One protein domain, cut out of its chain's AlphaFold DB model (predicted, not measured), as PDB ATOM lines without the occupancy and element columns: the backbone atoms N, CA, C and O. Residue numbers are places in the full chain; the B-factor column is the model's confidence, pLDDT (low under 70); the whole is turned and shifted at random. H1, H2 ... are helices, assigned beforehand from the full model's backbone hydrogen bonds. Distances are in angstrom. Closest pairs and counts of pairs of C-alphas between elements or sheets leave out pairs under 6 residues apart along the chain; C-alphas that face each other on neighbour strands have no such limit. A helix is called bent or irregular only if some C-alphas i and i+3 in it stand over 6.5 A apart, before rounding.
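Overview. This is residues 49 to 77 and 225 to 257 of the 342 residues of the protein "Alpha/beta fold hydrolase" of Dehalococcoidia bacterium (UniProt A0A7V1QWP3). A long straight helix, H1, sticks out with residues 49 to 64, and its last part, residues 69 to 77, crosses H3 about perpendicular. H3 makes a helical hairpin with the short H2, and after H3 the last residues, 254 to 257, fold back. The 62 printed residues hold three named helices, H1, H2 and H3 along the chain, and no named strand: the class is all helix. The whole is loose, with a radius of gyration of the C-alphas of 14.7 A, and only just elongated, spanning 49 by 27 by 15 A; the free part of H1 makes much of the length.

Arrangement. Look first at H1, residues 49 to 77, and at H3, residues 236 to 253. They touch, H1 with residues 69 to 77 alone; the closest C-alphas, of Ser 73 and Ser 245, are 4.3 A apart. Their lines stand about perpendicular, at 74 degrees. Then find H2, residues 225 to 233, which touches residues 239 to 243 of H3; the closest C-alphas, of Leu 231 and Arg 239, are 6.0 A apart. This hairpin has a shallow tilt of 28 degrees, opposite ways. H1 and H2 are apart. In H2 every O i to N i+4 pair is within hydrogen-bond range; in H1 24 of 25 are, in H3 12 of 14.

Along the chain. Find C-alpha 49 at (-72.048, -12.139, -30.297); from there H1 runs 41.5 A to C-alpha 77 at (-33.510, 3.288, -30.090). H2 measures 12.5 A from C-alpha 225 to C-alpha 233. H3 measures 26.5 A and ends at C-alpha 253, (-33.528, -1.629, -24.813); it is irregular, with C-alphas 237 and 240 7.1 A apart.

Size, cuts and confidence. The two C-alphas farthest apart are those of Arg 49 and Gly 225, at 48.8 A. Residues 78 to 224 are not printed, and C-alphas 77 and 225 are 18.1 A apart across this cut. The link from H2 to H3 is tight. The mean pLDDT of the printed part is 93.6, and no printed residue is under 70.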
ATOM      1  N   ARG A  49     -72.712 -12.713 -29.110       75.38
ATOM      2  CA  ARG A  49     -72.048 -12.139 -30.297       75.38
ATOM      3  C   ARG A  49     -71.678 -10.671 -30.103       75.38
ATOM      4  O   ARG A  49     -70.588 -10.291 -30.507       75.38
ATOM      5  N   ILE A  50     -72.538  -9.880 -29.464       78.94
ATOM      6  CA  ILE A  50     -72.257  -8.477 -29.128       78.94
ATOM      7  C   ILE A  50     -71.093  -8.396 -28.138       78.94
ATOM      8  O   ILE A  50     -70.143  -7.658 -28.377       78.94
ATOM      9  N   VAL A  51     -71.114  -9.205 -27.074       80.44
ATOM     10  CA  VAL A  51     -70.031  -9.254 -26.082       80.44
ATOM     11  C   VAL A  51     -68.721  -9.726 -26.718       80.44
ATOM     12  O   VAL A  51     -67.701  -9.066 -26.555       80.44
ATOM     13  N   LEU A  52     -68.729 -10.818 -27.492       81.75
ATOM     14  CA  LEU A  52     -67.526 -11.307 -28.180       81.75
ATOM     15  C   LEU A  52     -67.008 -10.312 -29.228       81.75
ATOM     16  O   LEU A  52     -65.797 -10.144 -29.349       81.75
ATOM     17  N   GLY A  53     -67.899  -9.635 -29.956       80.94
ATOM     18  CA  GLY A  53     -67.541  -8.573 -30.896       80.94
ATOM     19  C   GLY A  53     -66.934  -7.359 -30.191       80.94
ATOM     20  O   GLY A  53     -65.912  -6.845 -30.637       80.94
ATOM     21  N   GLY A  54     -67.500  -6.954 -29.050       84.75
ATOM     22  CA  GLY A  54     -66.969  -5.882 -28.207       84.75
ATOM     23  C   GLY A  54     -65.591  -6.216 -27.634       84.75
ATOM     24  O   GLY A  54     -64.662  -5.424 -27.772       84.75
ATOM     25  N   VAL A  55     -65.420  -7.419 -27.073       88.31
ATOM     26  CA  VAL A  55     -64.118  -7.914 -26.589       88.31
ATOM     27  C   VAL A  55     -63.100  -7.966 -27.730       88.31
ATOM     28  O   VAL A  55     -61.985  -7.471 -27.578       88.31
ATOM     29  N   GLY A  56     -63.486  -8.505 -28.891       89.31
ATOM     30  CA  GLY A  56     -62.631  -8.543 -30.078       89.31
ATOM     31  C   GLY A  56     -62.199  -7.148 -30.539       89.31
ATOM     32  O   GLY A  56     -61.024  -6.940 -30.833       89.31
ATOM     33  N   GLY A  57     -63.117  -6.177 -30.525       90.25
ATOM     34  CA  GLY A  57     -62.826  -4.779 -30.848       90.25
ATOM     35  C   GLY A  57     -61.830  -4.131 -29.882       90.25
ATOM     36  O   GLY A  57     -60.870  -3.502 -30.324       90.25
ATOM     37  N   VAL A  58     -61.998  -4.338 -28.571       92.44
ATOM     38  CA  VAL A  58     -61.067  -3.833 -27.543       92.44
ATOM     39  C   VAL A  58     -59.673  -4.437 -27.713       92.44
ATOM     40  O   VAL A  58     -58.676  -3.715 -27.676       92.44
ATOM     41  N   VAL A  59     -59.590  -5.751 -27.946       93.06
ATOM     42  CA  VAL A  59     -58.311  -6.438 -28.181       93.06
ATOM     43  C   VAL A  59     -57.629  -5.897 -29.437       93.06
ATOM     44  O   VAL A  59     -56.448  -5.557 -29.384       93.06
ATOM     45  N   ALA A  60     -58.358  -5.759 -30.547       93.62
ATOM     46  CA  ALA A  60     -57.813  -5.223 -31.793       93.62
ATOM     47  C   ALA A  60     -57.288  -3.787 -31.622       93.62
ATOM     48  O   ALA A  60     -56.180  -3.481 -32.067       93.62
ATOM     49  N   ALA A  61     -58.031  -2.926 -30.918       92.50
ATOM     50  CA  ALA A  61     -57.593  -1.568 -30.600       92.50
ATOM     51  C   ALA A  61     -56.322  -1.561 -29.731       92.50
ATOM     52  O   ALA A  61     -55.388  -0.806 -30.006       92.50
ATOM     53  N   GLY A  62     -56.247  -2.442 -28.728       93.31
ATOM     54  CA  GLY A  62     -55.065  -2.605 -27.880       93.31
ATOM     55  C   GLY A  62     -53.828  -3.059 -28.660       93.31
ATOM     56  O   GLY A  62     -52.751  -2.484 -28.497       93.31
ATOM     57  N   VAL A  63     -53.980  -4.038 -29.559       94.62
ATOM     58  CA  VAL A  63     -52.902  -4.500 -30.452       94.62
ATOM     59  C   VAL A  63     -52.455  -3.380 -31.394       94.62
ATOM     60  O   VAL A  63     -51.253  -3.161 -31.549       94.62
ATOM     61  N   GLY A  64     -53.399  -2.635 -31.974       95.56
ATOM     62  CA  GLY A  64     -53.106  -1.480 -32.822       95.56
ATOM     63  C   GLY A  64     -52.299  -0.409 -32.086       95.56
ATOM     64  O   GLY A  64     -51.244   0.009 -32.564       95.56
ATOM     65  N   LEU A  65     -52.726  -0.028 -30.878       92.62
ATOM     66  CA  LEU A  65     -51.996   0.926 -30.041       92.62
ATOM     67  C   LEU A  65     -50.594   0.413 -29.682       92.62
ATOM     68  O   LEU A  65     -49.626   1.165 -29.788       92.62
ATOM     69  N   ALA A  66     -50.453  -0.862 -29.310       94.19
ATOM     70  CA  ALA A  66     -49.154  -1.460 -29.003       94.19
ATOM     71  C   ALA A  66     -48.211  -1.458 -30.219       94.19
ATOM     72  O   ALA A  66     -47.019  -1.178 -30.073       94.19
ATOM     73  N   ALA A  67     -48.731  -1.719 -31.423       96.12
ATOM     74  CA  ALA A  67     -47.964  -1.646 -32.665       96.12
ATOM     75  C   ALA A  67     -47.500  -0.211 -32.967       96.12
ATOM     76  O   ALA A  67     -46.330  -0.010 -33.301       96.12
ATOM     77  N   VAL A  68     -48.374   0.784 -32.780       95.81
ATOM     78  CA  VAL A  68     -48.039   2.211 -32.924       95.81
ATOM     79  C   VAL A  68     -46.972   2.621 -31.908       95.81
ATOM     80  O   VAL A  68     -45.932   3.150 -32.297       95.81
ATOM     81  N   VAL A  69     -47.169   2.317 -30.621       96.19
ATOM     82  CA  VAL A  69     -46.183   2.605 -29.567       96.19
ATOM     83  C   VAL A  69     -44.847   1.959 -29.909       96.19
ATOM     84  O   VAL A  69     -43.838   2.652 -29.924       96.19
ATOM     85  N   ARG A  70     -44.832   0.673 -30.286       96.00
ATOM     86  CA  ARG A  70     -43.611  -0.025 -30.708       96.00
ATOM     87  C   ARG A  70     -42.946   0.662 -31.899       96.00
ATOM     88  O   ARG A  70     -41.730   0.826 -31.868       96.00
ATOM     89  N   HIS A  71     -43.699   1.062 -32.925       95.50
ATOM     90  CA  HIS A  71     -43.157   1.769 -34.088       95.50
ATOM     91  C   HIS A  71     -42.428   3.053 -33.668       95.50
ATOM     92  O   HIS A  71     -41.265   3.239 -34.024       95.50
ATOM     93  N   TYR A  72     -43.067   3.898 -32.858       95.38
ATOM     94  CA  TYR A  72     -42.455   5.145 -32.391       95.38
ATOM     95  C   TYR A  72     -41.320   4.908 -31.387       95.38
ATOM     96  O   TYR A  72     -40.292   5.567 -31.485       95.38
ATOM     97  N   SER A  73     -41.433   3.923 -30.493       96.25
ATOM     98  CA  SER A  73     -40.343   3.499 -29.603       96.25
ATOM     99  C   SER A  73     -39.084   3.130 -30.379       96.25
ATOM    100  O   SER A  73     -37.983   3.508 -29.996       96.25
ATOM    101  N   ARG A  74     -39.236   2.408 -31.494       95.56
ATOM    102  CA  ARG A  74     -38.109   2.003 -32.336       95.56
ATOM    103  C   ARG A  74     -37.407   3.186 -32.991       95.56
ATOM    104  O   ARG A  74     -36.197   3.117 -33.132       95.56
ATOM    105  N   ARG A  75     -38.109   4.276 -33.312       93.88
ATOM    106  CA  ARG A  75     -37.463   5.499 -33.823       93.88
ATOM    107  C   ARG A  75     -36.508   6.132 -32.809       93.88
ATOM    108  O   ARG A  75     -35.590   6.831 -33.215       93.88
ATOM    109  N   TRP A  76     -36.701   5.862 -31.516       93.62
ATOM    110  CA  TRP A  76     -35.798   6.338 -30.473       93.62
ATOM    111  C   TRP A  76     -34.513   5.512 -30.377       93.62
ATOM    112  O   TRP A  76     -33.421   6.056 -30.294       93.62
ATOM    113  N   ILE A  77     -34.634   4.190 -30.400       96.56
ATOM    114  CA  ILE A  77     -33.510   3.288 -30.090       96.56
ATOM    115  C   ILE A  77     -32.874   2.653 -31.328       96.56
ATOM    116  O   ILE A  77     -31.803   2.072 -31.235       96.56
ATOM    117  N   GLY A 225     -34.403  15.184 -17.762       97.50
ATOM    118  CA  GLY A 225     -34.664  16.618 -17.890       97.50
ATOM    119  C   GLY A 225     -34.867  17.051 -19.344       97.50
ATOM    120  O   GLY A 225     -35.854  17.732 -19.631       97.50
ATOM    121  N   ALA A 226     -34.025  16.573 -20.267       96.69
ATOM    122  CA  ALA A 226     -34.170  16.845 -21.699       96.69
ATOM    123  C   ALA A 226     -35.483  16.257 -22.260       96.69
ATOM    124  O   ALA A 226     -36.272  16.946 -22.910       96.69
ATOM    125  N   VAL A 227     -35.800  15.005 -21.909       96.25
ATOM    126  CA  VAL A 227     -37.059  14.344 -22.293       96.25
ATOM    127  C   VAL A 227     -38.276  15.073 -21.709       96.25
ATOM    128  O   VAL A 227     -39.276  15.251 -22.406       96.25
ATOM    129  N   ALA A 228     -38.204  15.527 -20.455       96.25
ATOM    130  CA  ALA A 228     -39.272  16.293 -19.817       96.25
ATOM    131  C   ALA A 228     -39.448  17.682 -20.444       96.25
ATOM    132  O   ALA A 228     -40.575  18.171 -20.525       96.25
ATOM    133  N   HIS A 229     -38.368  18.328 -20.896       96.00
ATOM    134  CA  HIS A 229     -38.464  19.559 -21.676       96.00
ATOM    135  C   HIS A 229     -39.235  19.327 -22.971       96.00
ATOM    136  O   HIS A 229     -40.257  19.981 -23.193       96.00
ATOM    137  N   ARG A 230     -38.837  18.322 -23.758       93.88
ATOM    138  CA  ARG A 230     -39.523  17.994 -25.010       93.88
ATOM    139  C   ARG A 230     -40.996  17.642 -24.798       93.88
ATOM    140  O   ARG A 230     -41.851  18.077 -25.560       93.88
ATOM    141  N   LEU A 231     -41.323  16.899 -23.740       94.62
ATOM    142  CA  LEU A 231     -42.711  16.564 -23.417       94.62
ATOM    143  C   LEU A 231     -43.568  17.809 -23.121       94.62
ATOM    144  O   LEU A 231     -44.744  17.842 -23.486       94.62
ATOM    145  N   ARG A 232     -42.996  18.839 -22.482       94.69
ATOM    146  CA  ARG A 232     -43.694  20.102 -22.183       94.69
ATOM    147  C   ARG A 232     -43.915  20.955 -23.430       94.69
ATOM    148  O   ARG A 232     -44.982  21.555 -23.547       94.69
ATOM    149  N   THR A 233     -42.951  20.986 -24.348       93.44
ATOM    150  CA  THR A 233     -43.022  21.795 -25.577       93.44
ATOM    151  C   THR A 233     -43.836  21.138 -26.693       93.44
ATOM    152  O   THR A 233     -44.273  21.818 -27.617       93.44
ATOM    153  N   LEU A 234     -44.112  19.833 -26.599       93.88
ATOM    154  CA  LEU A 234     -44.980  19.139 -27.547       93.88
ATOM    155  C   LEU A 234     -46.462  19.549 -27.420       93.88
ATOM    156  O   LEU A 234     -46.962  19.708 -26.295       93.88
ATOM    157  N   PRO A 235     -47.201  19.601 -28.551       95.69
ATOM    158  CA  PRO A 235     -48.651  19.763 -28.554       95.69
ATOM    159  C   PRO A 235     -49.337  18.725 -27.649       95.69
ATOM    160  O   PRO A 235     -48.958  17.548 -27.706       95.69
ATOM    161  N   PRO A 236     -50.367  19.098 -26.858       94.69
ATOM    162  CA  PRO A 236     -51.028  18.188 -25.918       94.69
ATOM    163  C   PRO A 236     -51.457  16.849 -26.530       94.69
ATOM    164  O   PRO A 236     -51.243  15.803 -25.919       94.69
ATOM    165  N   ALA A 237     -51.954  16.872 -27.771       93.00
ATOM    166  CA  ALA A 237     -52.383  15.683 -28.510       93.00
ATOM    167  C   ALA A 237     -51.266  14.643 -28.737       93.00
ATOM    168  O   ALA A 237     -51.551  13.458 -28.882       93.00
ATOM    169  N   LEU A 238     -49.993  15.055 -28.741       94.50
ATOM    170  CA  LEU A 238     -48.847  14.172 -28.990       94.50
ATOM    171  C   LEU A 238     -48.166  13.680 -27.705       94.50
ATOM    172  O   LEU A 238     -47.366  12.743 -27.756       94.50
ATOM    173  N   ARG A 239     -48.475  14.272 -26.542       95.25
ATOM    174  CA  ARG A 239     -47.770  14.000 -25.275       95.25
ATOM    175  C   ARG A 239     -47.920  12.554 -24.806       95.25
ATOM    176  O   ARG A 239     -46.933  11.943 -24.399       95.25
ATOM    177  N   ALA A 240     -49.127  11.994 -24.891       95.00
ATOM    178  CA  ALA A 240     -49.388  10.613 -24.484       95.00
ATOM    179  C   ALA A 240     -48.610   9.615 -25.354       95.00
ATOM    180  O   ALA A 240     -47.930   8.735 -24.828       95.00
ATOM    181  N   LEU A 241     -48.643   9.797 -26.679       95.06
ATOM    182  CA  LEU A 241     -47.891   8.957 -27.609       95.06
ATOM    183  C   LEU A 241     -46.381   9.082 -27.380       95.06
ATOM    184  O   LEU A 241     -45.693   8.067 -27.326       95.06
ATOM    185  N   TYR A 242     -45.871  10.300 -27.189       95.56
ATOM    186  CA  TYR A 242     -44.464  10.533 -26.873       95.56
ATOM    187  C   TYR A 242     -44.045   9.780 -25.606       95.56
ATOM    188  O   TYR A 242     -43.101   8.989 -25.642       95.56
ATOM    189  N   TYR A 243     -44.785   9.960 -24.508       95.69
ATOM    190  CA  TYR A 243     -44.507   9.299 -23.234       95.69
ATOM    191  C   TYR A 243     -44.551   7.771 -23.356       95.69
ATOM    192  O   TYR A 243     -43.611   7.089 -22.946       95.69
ATOM    193  N   LEU A 244     -45.598   7.216 -23.974       96.62
ATOM    194  CA  LEU A 244     -45.715   5.770 -24.180       96.62
ATOM    195  C   LEU A 244     -44.604   5.235 -25.090       96.62
ATOM    196  O   LEU A 244     -44.050   4.174 -24.807       96.62
ATOM    197  N   SER A 245     -44.224   5.976 -26.135       96.75
ATOM    198  CA  SER A 245     -43.118   5.595 -27.018       96.75
ATOM    199  C   SER A 245     -41.776   5.564 -26.277       96.75
ATOM    200  O   SER A 245     -40.998   4.636 -26.486       96.75
ATOM    201  N   MET A 246     -41.534   6.495 -25.348       96.00
ATOM    202  CA  MET A 246     -40.369   6.478 -24.457       96.00
ATOM    203  C   MET A 246     -40.385   5.254 -23.538       96.00
ATOM    204  O   MET A 246     -39.410   4.513 -23.486       96.00
ATOM    205  N   ARG A 247     -41.513   4.963 -22.877       96.81
ATOM    206  CA  ARG A 247     -41.648   3.768 -22.020       96.81
ATOM    207  C   ARG A 247     -41.439   2.468 -22.801       96.81
ATOM    208  O   ARG A 247     -40.780   1.550 -22.316       96.81
ATOM    209  N   GLY A 248     -41.974   2.392 -24.017       97.25
ATOM    210  CA  GLY A 248     -41.770   1.251 -24.907       97.25
ATOM    211  C   GLY A 248     -40.334   1.142 -25.430       97.25
ATOM    212  O   GLY A 248     -39.882   0.033 -25.712       97.25
ATOM    213  N   ALA A 249     -39.605   2.257 -25.545       97.44
ATOM    214  CA  ALA A 249     -38.182   2.262 -25.867       97.44
ATOM    215  C   ALA A 249     -37.371   1.709 -24.690       97.44
ATOM    216  O   ALA A 249     -36.641   0.741 -24.882       97.44
ATOM    217  N   GLU A 250     -37.599   2.224 -23.476       97.50
ATOM    218  CA  GLU A 250     -36.934   1.750 -22.254       97.50
ATOM    219  C   GLU A 250     -37.130   0.244 -22.030       97.50
ATOM    220  O   GLU A 250     -36.196  -0.476 -21.678       97.50
ATOM    221  N   TRP A 251     -38.345  -0.258 -22.273       97.00
ATOM    222  CA  TRP A 251     -38.635  -1.688 -22.174       97.00
ATOM    223  C   TRP A 251     -37.882  -2.515 -23.228       97.00
ATOM    224  O   TRP A 251     -37.351  -3.578 -22.910       97.00
ATOM    225  N   GLN A 252     -37.803  -2.033 -24.474       96.31
ATOM    226  CA  GLN A 252     -37.131  -2.748 -25.565       96.31
ATOM    227  C   GLN A 252     -35.610  -2.800 -25.393       96.31
ATOM    228  O   GLN A 252     -35.023  -3.853 -25.637       96.31
ATOM    229  N   CYS A 253     -34.979  -1.693 -24.990       95.56
ATOM    230  CA  CYS A 253     -33.528  -1.629 -24.813       95.56
ATOM    231  C   CYS A 253     -33.061  -1.979 -23.394       95.56
ATOM    232  O   CYS A 253     -31.860  -2.044 -23.164       95.56
ATOM    233  N   ARG A 254     -33.987  -2.234 -22.457       96.31
ATOM    234  CA  ARG A 254     -33.701  -2.519 -21.039       96.31
ATOM    235  C   ARG A 254     -32.887  -1.418 -20.343       96.31
ATOM    236  O   ARG A 254     -32.238  -1.683 -19.339       96.31
ATOM    237  N   ALA A 255     -32.975  -0.187 -20.838       96.12
ATOM    238  CA  ALA A 255     -32.325   0.988 -20.274       96.12
ATOM    239  C   ALA A 255     -33.384   2.026 -19.907       96.12
ATOM    240  O   ALA A 255     -34.340   2.226 -20.651       96.12
ATOM    241  N   ARG A 256     -33.235   2.699 -18.765       97.19
ATOM    242  CA  ARG A 256     -34.173   3.749 -18.349       97.19
ATOM    243  C   ARG A 256     -33.564   5.118 -18.568       97.19
ATOM    244  O   ARG A 256     -32.436   5.371 -18.159       97.19
ATOM    245  N   VAL A 257     -34.367   6.040 -19.082       96.62
ATOM    246  CA  VAL A 257     -34.017   7.458 -19.225       96.62
ATOM    247  C   VAL A 257     -33.552   8.043 -17.888       96.62
ATOM    248  O   VAL A 257     -32.614   8.831 -17.832       96.62
TER     249      VAL A 257